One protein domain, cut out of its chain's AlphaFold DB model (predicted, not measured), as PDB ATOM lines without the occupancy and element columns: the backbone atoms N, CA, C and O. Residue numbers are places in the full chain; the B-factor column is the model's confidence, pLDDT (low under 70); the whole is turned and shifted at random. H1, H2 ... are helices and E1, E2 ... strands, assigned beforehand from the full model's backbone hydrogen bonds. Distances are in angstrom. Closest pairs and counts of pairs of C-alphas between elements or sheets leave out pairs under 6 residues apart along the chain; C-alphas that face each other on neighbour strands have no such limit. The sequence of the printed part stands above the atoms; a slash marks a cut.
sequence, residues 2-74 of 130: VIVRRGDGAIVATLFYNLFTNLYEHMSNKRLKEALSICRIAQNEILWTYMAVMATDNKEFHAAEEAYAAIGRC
ATOM      1  N   VAL A   2     122.666 150.899  93.705       61.41
ATOM      2  CA  VAL A   2     121.919 151.954  93.014       61.41
ATOM      3  C   VAL A   2     122.448 153.280  93.528       61.41
ATOM      4  O   VAL A   2     122.524 153.489  94.737       61.41
ATOM      5  N   ILE A   3     122.867 154.145  92.615       70.00
ATOM      6  CA  ILE A   3     123.383 155.468  92.943       70.00
ATOM      7  C   ILE A   3     122.265 156.457  92.641       70.00
ATOM      8  O   ILE A   3     121.906 156.650  91.483       70.00
ATOM      9  N   VAL A   4     121.694 157.054  93.681       72.25
ATOM     10  CA  VAL A   4     120.634 158.053  93.552       72.25
ATOM     11  C   VAL A   4     121.236 159.420  93.816       72.25
ATOM     12  O   VAL A   4     121.881 159.642  94.839       72.25
ATOM     13  N   ARG A   5     121.022 160.354  92.893       75.50
ATOM     14  CA  ARG A   5     121.436 161.743  93.063       75.50
ATOM     15  C   ARG A   5     120.245 162.527  93.608       75.50
ATOM     16  O   ARG A   5     119.214 162.612  92.946       75.50
ATOM     17  N   ARG A   6     120.356 163.031  94.836       75.81
ATOM     18  CA  ARG A   6     119.329 163.873  95.464       75.81
ATOM     19  C   ARG A   6     119.285 165.249  94.782       75.81
ATOM     20  O   ARG A   6     120.232 165.642  94.102       75.81
ATOM     21  N   GLY A   7     118.174 165.974  94.942       75.50
ATOM     22  CA  GLY A   7     117.972 167.301  94.334       75.50
ATOM     23  C   GLY A   7     118.964 168.375  94.805       75.50
ATOM     24  O   GLY A   7     119.158 169.369  94.116       75.50
ATOM     25  N   ASP A   8     119.640 168.143  95.932       81.50
ATOM     26  CA  ASP A   8     120.754 168.940  96.467       81.50
ATOM     27  C   ASP A   8     122.116 168.605  95.816       81.50
ATOM     28  O   ASP A   8     123.140 169.194  96.157       81.50
ATOM     29  N   GLY A   9     122.152 167.655  94.877       78.69
ATOM     30  CA  GLY A   9     123.365 167.193  94.207       78.69
ATOM     31  C   GLY A   9     124.149 166.125  94.974       78.69
ATOM     32  O   GLY A   9     125.132 165.612  94.430       78.69
ATOM     33  N   ALA A  10     123.714 165.740  96.179       74.38
ATOM     34  CA  ALA A  10     124.348 164.680  96.950       74.38
ATOM     35  C   ALA A  10     124.138 163.317  96.276       74.38
ATOM     36  O   ALA A  10     123.030 162.946  95.877       74.38
ATOM     37  N   ILE A  11     125.221 162.552  96.150       71.38
ATOM     38  CA  ILE A  11     125.201 161.190  95.617       71.38
ATOM     39  C   ILE A  11     124.993 160.235  96.795       71.38
ATOM     40  O   ILE A  11     125.861 160.097  97.651       71.38
ATOM     41  N   VAL A  12     123.848 159.559  96.826       66.19
ATOM     42  CA  VAL A  12     123.535 158.514  97.802       66.19
ATOM     43  C   VAL A  12     123.689 157.159  97.121       66.19
ATOM     44  O   VAL A  12     122.931 156.815  96.215       66.19
ATOM     45  N   ALA A  13     124.684 156.381  97.543       58.06
ATOM     46  CA  ALA A  13     124.806 154.982  97.149       58.06
ATOM     47  C   ALA A  13     123.925 154.134  98.072       58.06
ATOM     48  O   ALA A  13     124.232 153.951  99.249       58.06
ATOM     49  N   THR A  14     122.815 153.618  97.551       60.16
ATOM     50  CA  THR A  14     121.875 152.826  98.341       60.16
ATOM     51  C   THR A  14     122.166 151.336  98.147       60.16
ATOM     52  O   THR A  14     121.994 150.776  97.060       60.16
ATOM     53  N   LEU A  15     122.606 150.673  99.221       63.34
ATOM     54  CA  LEU A  15     122.797 149.214  99.295       63.34
ATOM     55  C   LEU A  15     121.479 148.446  99.488       63.34
ATOM     56  O   LEU A  15     121.477 147.219  99.442       63.34
ATOM     57  N   PHE A  16     120.367 149.165  99.660       61.31
ATOM     58  CA  PHE A  16     119.054 148.627 100.017       61.31
ATOM     59  C   PHE A  16     118.630 147.470  99.112       61.31
ATOM     60  O   PHE A  16     118.400 146.373  99.601       61.31
ATOM     61  N   TYR A  17     118.638 147.674  97.791       63.41
ATOM     62  CA  TYR A  17     118.211 146.650  96.834       63.41
ATOM     63  C   TYR A  17     119.056 145.368  96.917       63.41
ATOM     64  O   TYR A  17     118.510 144.272  96.906       63.41
ATOM     65  N   ASN A  18     120.375 145.506  97.090       70.19
ATOM     66  CA  ASN A  18     121.280 144.362  97.194       70.19
ATOM     67  C   ASN A  18     121.027 143.546  98.476       70.19
ATOM     68  O   ASN A  18     121.191 142.331  98.471       70.19
ATOM     69  N   LEU A  19     120.640 144.200  99.577       69.62
ATOM     70  CA  LEU A  19     120.360 143.511 100.838       69.62
ATOM     71  C   LEU A  19     119.083 142.672 100.747       69.62
ATOM     72  O   LEU A  19     119.106 141.532 101.194       69.62
ATOM     73  N   PHE A  20     118.017 143.174 100.111       74.31
ATOM     74  CA  PHE A  20     116.798 142.379  99.887       74.31
ATOM     75  C   PHE A  20     117.040 141.200  98.949       74.31
ATOM     76  O   PHE A  20     116.599 140.095  99.251       74.31
ATOM     77  N   THR A  21     117.766 141.399  97.841       75.50
ATOM     78  CA  THR A  21     118.057 140.297  96.909       75.50
ATOM     79  C   THR A  21     118.920 139.224  97.562       75.50
ATOM     80  O   THR A  21     118.615 138.043  97.432       75.50
ATOM     81  N   ASN A  22     119.947 139.625  98.319       72.94
ATOM     82  CA  ASN A  22     120.804 138.681  99.032       72.94
ATOM     83  C   ASN A  22     120.026 137.955 100.136       72.94
ATOM     84  O   ASN A  22     120.172 136.747 100.299       72.94
ATOM     85  N   LEU A  23     119.181 138.669 100.886       76.06
ATOM     86  CA  LEU A  23     118.360 138.080 101.942       76.06
ATOM     87  C   LEU A  23     117.363 137.066 101.369       76.06
ATOM     88  O   LEU A  23     117.287 135.950 101.877       76.06
ATOM     89  N   TYR A  24     116.672 137.407 100.278       80.38
ATOM     90  CA  TYR A  24     115.813 136.475  99.547       80.38
ATOM     91  C   TYR A  24     116.592 135.239  99.088       80.38
ATOM     92  O   TYR A  24     116.179 134.118  99.364       80.38
ATOM     93  N   GLU A  25     117.761 135.423  98.468       79.19
ATOM     94  CA  GLU A  25     118.598 134.315  98.006       79.19
ATOM     95  C   GLU A  25     119.045 133.406  99.165       79.19
ATOM     96  O   GLU A  25     119.042 132.180  99.038       79.19
ATOM     97  N   HIS A  26     119.417 133.973 100.314       79.00
ATOM     98  CA  HIS A  26     119.762 133.187 101.499       79.00
ATOM     99  C   HIS A  26     118.553 132.424 102.053       79.00
ATOM    100  O   HIS A  26     118.692 131.237 102.353       79.00
ATOM    101  N   MET A  27     117.374 133.048 102.111       76.88
ATOM    102  CA  MET A  27     116.132 132.391 102.537       76.88
ATOM    103  C   MET A  27     115.747 131.241 101.596       76.88
ATOM    104  O   MET A  27     115.516 130.125 102.061       76.88
ATOM    105  N   SER A  28     115.773 131.455 100.275       76.12
ATOM    106  CA  SER A  28     115.474 130.414  99.277       76.12
ATOM    107  C   SER A  28     116.456 129.240  99.325       76.12
ATOM    108  O   SER A  28     116.070 128.099  99.086       76.12
ATOM    109  N   ASN A  29     117.716 129.494  99.684       81.31
ATOM    110  CA  ASN A  29     118.747 128.463  99.832       81.31
ATOM    111  C   ASN A  29     118.795 127.827 101.236       81.31
ATOM    112  O   ASN A  29     119.769 127.142 101.553       81.31
ATOM    113  N   LYS A  30     117.792 128.062 102.098       77.75
ATOM    114  CA  LYS A  30     117.743 127.586 103.500       77.75
ATOM    115  C   LYS A  30     118.958 128.002 104.351       77.75
ATOM    116  O   LYS A  30     119.273 127.380 105.364       77.75
ATOM    117  N   ARG A  31     119.631 129.089 103.968       83.69
ATOM    118  CA  ARG A  31     120.774 129.701 104.665       83.69
ATOM    119  C   ARG A  31     120.292 130.733 105.687       83.69
ATOM    120  O   ARG A  31     120.569 131.928 105.596       83.69
ATOM    121  N   LEU A  32     119.501 130.260 106.650       84.94
ATOM    122  CA  LEU A  32     118.804 131.107 107.629       84.94
ATOM    123  C   LEU A  32     119.759 131.830 108.584       84.94
ATOM    124  O   LEU A  32     119.477 132.940 109.029       84.94
ATOM    125  N   LYS A  33     120.904 131.218 108.901       86.69
ATOM    126  CA  LYS A  33     121.904 131.816 109.798       86.69
ATOM    127  C   LYS A  33     122.564 133.030 109.151       86.69
ATOM    128  O   LYS A  33     122.752 134.052 109.807       86.69
ATOM    129  N   GLU A  34     122.889 132.920 107.869       86.38
ATOM    130  CA  GLU A  34     123.444 133.998 107.058       86.38
ATOM    131  C   GLU A  34     122.416 135.117 106.865       86.38
ATOM    132  O   GLU A  34     122.748 136.285 107.061       86.38
ATOM    133  N   ALA A  35     121.156 134.761 106.591       86.94
ATOM    134  CA  ALA A  35     120.043 135.706 106.509       86.94
ATOM    135  C   ALA A  35     119.872 136.525 107.805       86.94
ATOM    136  O   ALA A  35     119.885 137.755 107.769       86.94
ATOM    137  N   LEU A  36     119.816 135.862 108.968       89.94
ATOM    138  CA  LEU A  36     119.730 136.536 110.271       89.94
ATOM    139  C   LEU A  36     120.947 137.423 110.550       89.94
ATOM    140  O   LEU A  36     120.806 138.511 111.104       89.94
ATOM    141  N   SER A  37     122.146 136.989 110.151       90.19
ATOM    142  CA  SER A  37     123.360 137.802 110.280       90.19
ATOM    143  C   SER A  37     123.234 139.125 109.516       90.19
ATOM    144  O   SER A  37     123.531 140.183 110.070       90.19
ATOM    145  N   ILE A  38     122.709 139.091 108.285       86.56
ATOM    146  CA  ILE A  38     122.461 140.298 107.483       86.56
ATOM    147  C   ILE A  38     121.483 141.236 108.201       86.56
ATOM    148  O   ILE A  38     121.767 142.430 108.310       86.56
ATOM    149  N   CYS A  39     120.374 140.718 108.736       90.00
ATOM    150  CA  CYS A  39     119.396 141.525 109.475       90.00
ATOM    151  C   CYS A  39     120.002 142.166 110.738       90.00
ATOM    152  O   CYS A  39     119.804 143.359 110.979       90.00
ATOM    153  N   ARG A  40     120.808 141.416 111.506       91.12
ATOM    154  CA  ARG A  40     121.507 141.924 112.702       91.12
ATOM    155  C   ARG A  40     122.532 143.007 112.374       91.12
ATOM    156  O   ARG A  40     122.640 143.967 113.129       91.12
ATOM    157  N   ILE A  41     123.268 142.863 111.270       88.50
ATOM    158  CA  ILE A  41     124.261 143.853 110.826       88.50
ATOM    159  C   ILE A  41     123.569 145.115 110.307       88.50
ATOM    160  O   ILE A  41     124.001 146.224 110.609       88.50
ATOM    161  N   ALA A  42     122.502 144.959 109.524       87.56
ATOM    162  CA  ALA A  42     121.807 146.085 108.916       87.56
ATOM    163  C   ALA A  42     120.976 146.900 109.921       87.56
ATOM    164  O   ALA A  42     120.716 148.072 109.654       87.56
ATOM    165  N   GLN A  43     120.537 146.281 111.029       86.81
ATOM    166  CA  GLN A  43     119.685 146.888 112.066       86.81
ATOM    167  C   GLN A  43     118.503 147.685 111.486       86.81
ATOM    168  O   GLN A  43     118.155 148.764 111.957       86.81
ATOM    169  N   ASN A  44     117.899 147.158 110.419       87.50
ATOM    170  CA  ASN A  44     116.851 147.839 109.675       87.50
ATOM    171  C   ASN A  44     115.507 147.134 109.871       87.50
ATOM    172  O   ASN A  44     115.375 145.948 109.574       87.50
ATOM    173  N   GLU A  45     114.503 147.885 110.316       90.12
ATOM    174  CA  GLU A  45     113.159 147.376 110.609       90.12
ATOM    175  C   GLU A  45     112.466 146.749 109.387       90.12
ATOM    176  O   GLU A  45     111.785 145.734 109.520       90.12
ATOM    177  N   ILE A  46     112.689 147.278 108.177       89.44
ATOM    178  CA  ILE A  46     112.086 146.745 106.945       89.44
ATOM    179  C   ILE A  46     112.688 145.373 106.611       89.44
ATOM    180  O   ILE A  46     111.961 144.450 106.243       89.44
ATOM    181  N   LEU A  47     114.004 145.203 106.786       89.12
ATOM    182  CA  LEU A  47     114.661 143.902 106.602       89.12
ATOM    183  C   LEU A  47     114.213 142.885 107.657       89.12
ATOM    184  O   LEU A  47     114.015 141.717 107.327       89.12
ATOM    185  N   TRP A  48     114.019 143.313 108.907       94.00
ATOM    186  CA  TRP A  48     113.470 142.449 109.952       94.00
ATOM    187  C   TRP A  48     112.011 142.067 109.696       94.00
ATOM    188  O   TRP A  48     111.662 140.900 109.846       94.00
ATOM    189  N   THR A  49     111.186 142.999 109.221       92.38
ATOM    190  CA  THR A  49     109.801 142.724 108.806       92.38
ATOM    191  C   THR A  49     109.764 141.686 107.689       92.38
ATOM    192  O   THR A  49     109.021 140.711 107.763       92.38
ATOM    193  N   TYR A  50     110.608 141.853 106.670       90.94
ATOM    194  CA  TYR A  50     110.716 140.888 105.584       90.94
ATOM    195  C   TYR A  50     111.165 139.504 106.081       90.94
ATOM    196  O   TYR A  50     110.575 138.491 105.708       90.94
ATOM    197  N   MET A  51     112.168 139.456 106.965       93.50
ATOM    198  CA  MET A  51     112.622 138.216 107.598       93.50
ATOM    199  C   MET A  51     111.502 137.538 108.397       93.50
ATOM    200  O   MET A  51     111.366 136.321 108.319       93.50
ATOM    201  N   ALA A  52     110.688 138.305 109.128       94.12
ATOM    202  CA  ALA A  52     109.577 137.783 109.920       94.12
ATOM    203  C   ALA A  52     108.530 137.091 109.035       94.12
ATOM    204  O   ALA A  52     108.155 135.951 109.313       94.12
ATOM    205  N   VAL A  53     108.125 137.733 107.934       91.38
ATOM    206  CA  VAL A  53     107.183 137.152 106.960       91.38
ATOM    207  C   VAL A  53     107.767 135.880 106.346       91.38
ATOM    208  O   VAL A  53     107.175 134.810 106.455       91.38
ATOM    209  N   MET A  54     108.987 135.954 105.806       91.50
ATOM    210  CA  MET A  54     109.623 134.807 105.153       91.50
ATOM    211  C   MET A  54     109.869 133.635 106.114       91.50
ATOM    212  O   MET A  54     109.746 132.477 105.721       91.50
ATOM    213  N   ALA A  55     110.239 133.900 107.369       92.62
ATOM    214  CA  ALA A  55     110.397 132.858 108.381       92.62
ATOM    215  C   ALA A  55     109.049 132.234 108.771       92.62
ATOM    216  O   ALA A  55     108.997 131.036 109.050       92.62
ATOM    217  N   THR A  56     107.969 133.022 108.749       92.81
ATOM    218  CA  THR A  56     106.609 132.532 108.997       92.81
ATOM    219  C   THR A  56     106.173 131.561 107.905       92.81
ATOM    220  O   THR A  56     105.848 130.413 108.210       92.81
ATOM    221  N   ASP A  57     106.302 131.962 106.640       89.38
ATOM    222  CA  ASP A  57     105.930 131.138 105.482       89.38
ATOM    223  C   ASP A  57     106.724 129.824 105.418       89.38
ATOM    224  O   ASP A  57     106.191 128.763 105.091       89.38
ATOM    225  N   ASN A  58     108.010 129.870 105.784       89.25
ATOM    226  CA  ASN A  58     108.884 128.695 105.805       89.25
ATOM    227  C   ASN A  58     108.777 127.858 107.092       89.25
ATOM    228  O   ASN A  58     109.475 126.852 107.210       89.25
ATOM    229  N   LYS A  59     107.902 128.230 108.037       90.31
ATOM    230  CA  LYS A  59     107.682 127.528 109.318       90.31
ATOM    231  C   LYS A  59     108.936 127.456 110.203       90.31
ATOM    232  O   LYS A  59     109.143 126.502 110.951       90.31
ATOM    233  N   GLU A  60     109.762 128.498 110.151       92.94
ATOM    234  CA  GLU A  60     111.018 128.621 110.893       92.94
ATOM    235  C   GLU A  60     110.806 129.370 112.217       92.94
ATOM    236  O   GLU A  60     111.082 130.566 112.337       92.94
ATOM    237  N   PHE A  61     110.321 128.660 113.240       92.88
ATOM    238  CA  PHE A  61     109.881 129.246 114.518       92.88
ATOM    239  C   PHE A  61     110.915 130.154 115.196       92.88
ATOM    240  O   PHE A  61     110.569 131.230 115.671       92.88
ATOM    241  N   HIS A  62     112.183 129.734 115.254       94.06
ATOM    242  CA  HIS A  62     113.229 130.520 115.918       94.06
ATOM    243  C   HIS A  62     113.519 131.820 115.161       94.06
ATOM    244  O   HIS A  62     113.685 132.873 115.771       94.06
ATOM    245  N   ALA A  63     113.602 131.748 113.832       94.12
ATOM    246  CA  ALA A  63     113.871 132.917 113.008       94.12
ATOM    247  C   ALA A  63     112.689 133.896 113.027       94.12
ATOM    248  O   ALA A  63     112.907 135.102 113.105       94.12
ATOM    249  N   ALA A  64     111.455 133.379 113.019       95.31
ATOM    250  CA  ALA A  64     110.251 134.187 113.154       95.31
ATOM    251  C   ALA A  64     110.201 134.884 114.522       95.31
ATOM    252  O   ALA A  64     110.027 136.098 114.569       95.31
ATOM    253  N   GLU A  65     110.426 134.157 115.626       95.81
ATOM    254  CA  GLU A  65     110.433 134.730 116.982       95.81
ATOM    255  C   GLU A  65     111.454 135.870 117.112       95.81
ATOM    256  O   GLU A  65     111.118 136.951 117.594       95.81
ATOM    257  N   GLU A  66     112.688 135.653 116.642       95.94
ATOM    258  CA  GLU A  66     113.735 136.677 116.670       95.94
ATOM    259  C   GLU A  66     113.362 137.899 115.821       95.94
ATOM    260  O   GLU A  66     113.534 139.036 116.262       95.94
ATOM    261  N   ALA A  67     112.818 137.681 114.623       95.88
ATOM    262  CA  ALA A  67     112.462 138.763 113.717       95.88
ATOM    263  C   ALA A  67     111.271 139.594 114.219       95.88
ATOM    264  O   ALA A  67     111.336 140.823 114.177       95.88
ATOM    265  N   TYR A  68     110.220 138.958 114.754       96.75
ATOM    266  CA  TYR A  68     109.089 139.667 115.364       96.75
ATOM    267  C   TYR A  68     109.499 140.427 116.629       96.75
ATOM    268  O   TYR A  68     109.035 141.549 116.842       96.75
ATOM    269  N   ALA A  69     110.419 139.875 117.429       96.69
ATOM    270  CA  ALA A  69     110.994 140.585 118.567       96.69
ATOM    271  C   ALA A  69     111.783 141.827 118.119       96.69
ATOM    272  O   ALA A  69     111.648 142.888 118.727       96.69
ATOM    273  N   ALA A  70     112.553 141.725 117.031       95.94
ATOM    274  CA  ALA A  70     113.338 142.837 116.494       95.94
ATOM    275  C   ALA A  70     112.480 144.009 115.976       95.94
ATOM    276  O   ALA A  70     112.941 145.147 116.015       95.94
ATOM    277  N   ILE A  71     111.243 143.751 115.533       96.50
ATOM    278  CA  ILE A  71     110.276 144.789 115.119       96.50
ATOM    279  C   ILE A  71     109.262 145.159 116.218       96.50
ATOM    280  O   ILE A  71     108.294 145.865 115.953       96.50
ATOM    281  N   GLY A  72     109.442 144.673 117.452       95.12
ATOM    282  CA  GLY A  72     108.595 145.036 118.595       95.12
ATOM    283  C   GLY A  72     107.181 144.440 118.589       95.12
ATOM    284  O   GLY A  72     106.312 144.924 119.312       95.12
ATOM    285  N   ARG A  73     106.925 143.383 117.807       95.38
ATOM    286  CA  ARG A  73     105.635 142.671 117.767       95.38
ATOM    287  C   ARG A  73     105.556 141.596 118.850       95.38
ATOM    288  O   ARG A  73     105.565 140.399 118.568       95.38
ATOM    289  N   CYS A  74     105.521 142.038 120.107       94.44
ATOM    290  CA  CYS A  74     105.504 141.155 121.278       94.44
ATOM    291  C   CYS A  74     104.270 140.238 121.322       94.44
ATOM    292  O   CYS A  74     104.391 139.089 121.734       94.44
TER     293      CYS A  74
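This is residues 2 to 74 of the 130 residues of the protein "Intraflagellar transport protein 80-like protein" of Camponotus floridanus (UniProt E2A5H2). Four helices, H1 to H4, form a zigzag bundle in which each folds back beside the one before; a slender two-stranded hairpin, E1 and E2, reaches away beyond the beginning of H1 as an arm and makes much of the length. The printed part has 73 residues, mostly helix by class, in the order E1, E2, H1, H2, H3, H4; the sheet's order is E1 - E2, antiparallel. It is loose, with a radius of gyration of the C-alphas of 14.0 A, and spans 45 by 28 by 18 A.

Start with E1, residues 2 to 5, and E2, residues 11 to 14, an antiparallel hairpin at 151 degrees; look for N 4 and O 12, 2.8 A apart, within hydrogen-bond range. Next, H1, residues 16 to 28, touches H2, residues 32 to 42, at a shallow tilt of 18 degrees, opposite ways; their closest C-alphas, Leu 23 and Ala 35, are 5.4 A apart. H3, residues 45 to 57, touches H2 with residues 47 to 51 alone, closest at C-alphas Cys 39 and Trp 48, 6.0 A. H4, residues 61 to 70, touches H3 at a shallow tilt of 22 degrees, opposite ways, closest at C-alphas Ala 52 and Ala 67, 4.9 A. H1 and H4 are apart. In the four helices every O i to N i+4 pair is within hydrogen-bond range.

Find C-alpha 2 at (121.919, 151.954, 93.014), where E1 begins. From C-alpha 16 at (119.054, 148.627, 100.017), H1 runs 18.6 A; H2 is 15.3 A, H3 18.5 A and H4 14.2 A long, ending at C-alpha 70, (113.338, 142.837, 116.494).

The farthest C-alphas, Asp 8 and Lys 59, are 45.3 A apart. The printed part has no cut, and its five links between named elements are tight. Look for pLDDT under 70 at residue 2, residues 12 to 17 and residue 19.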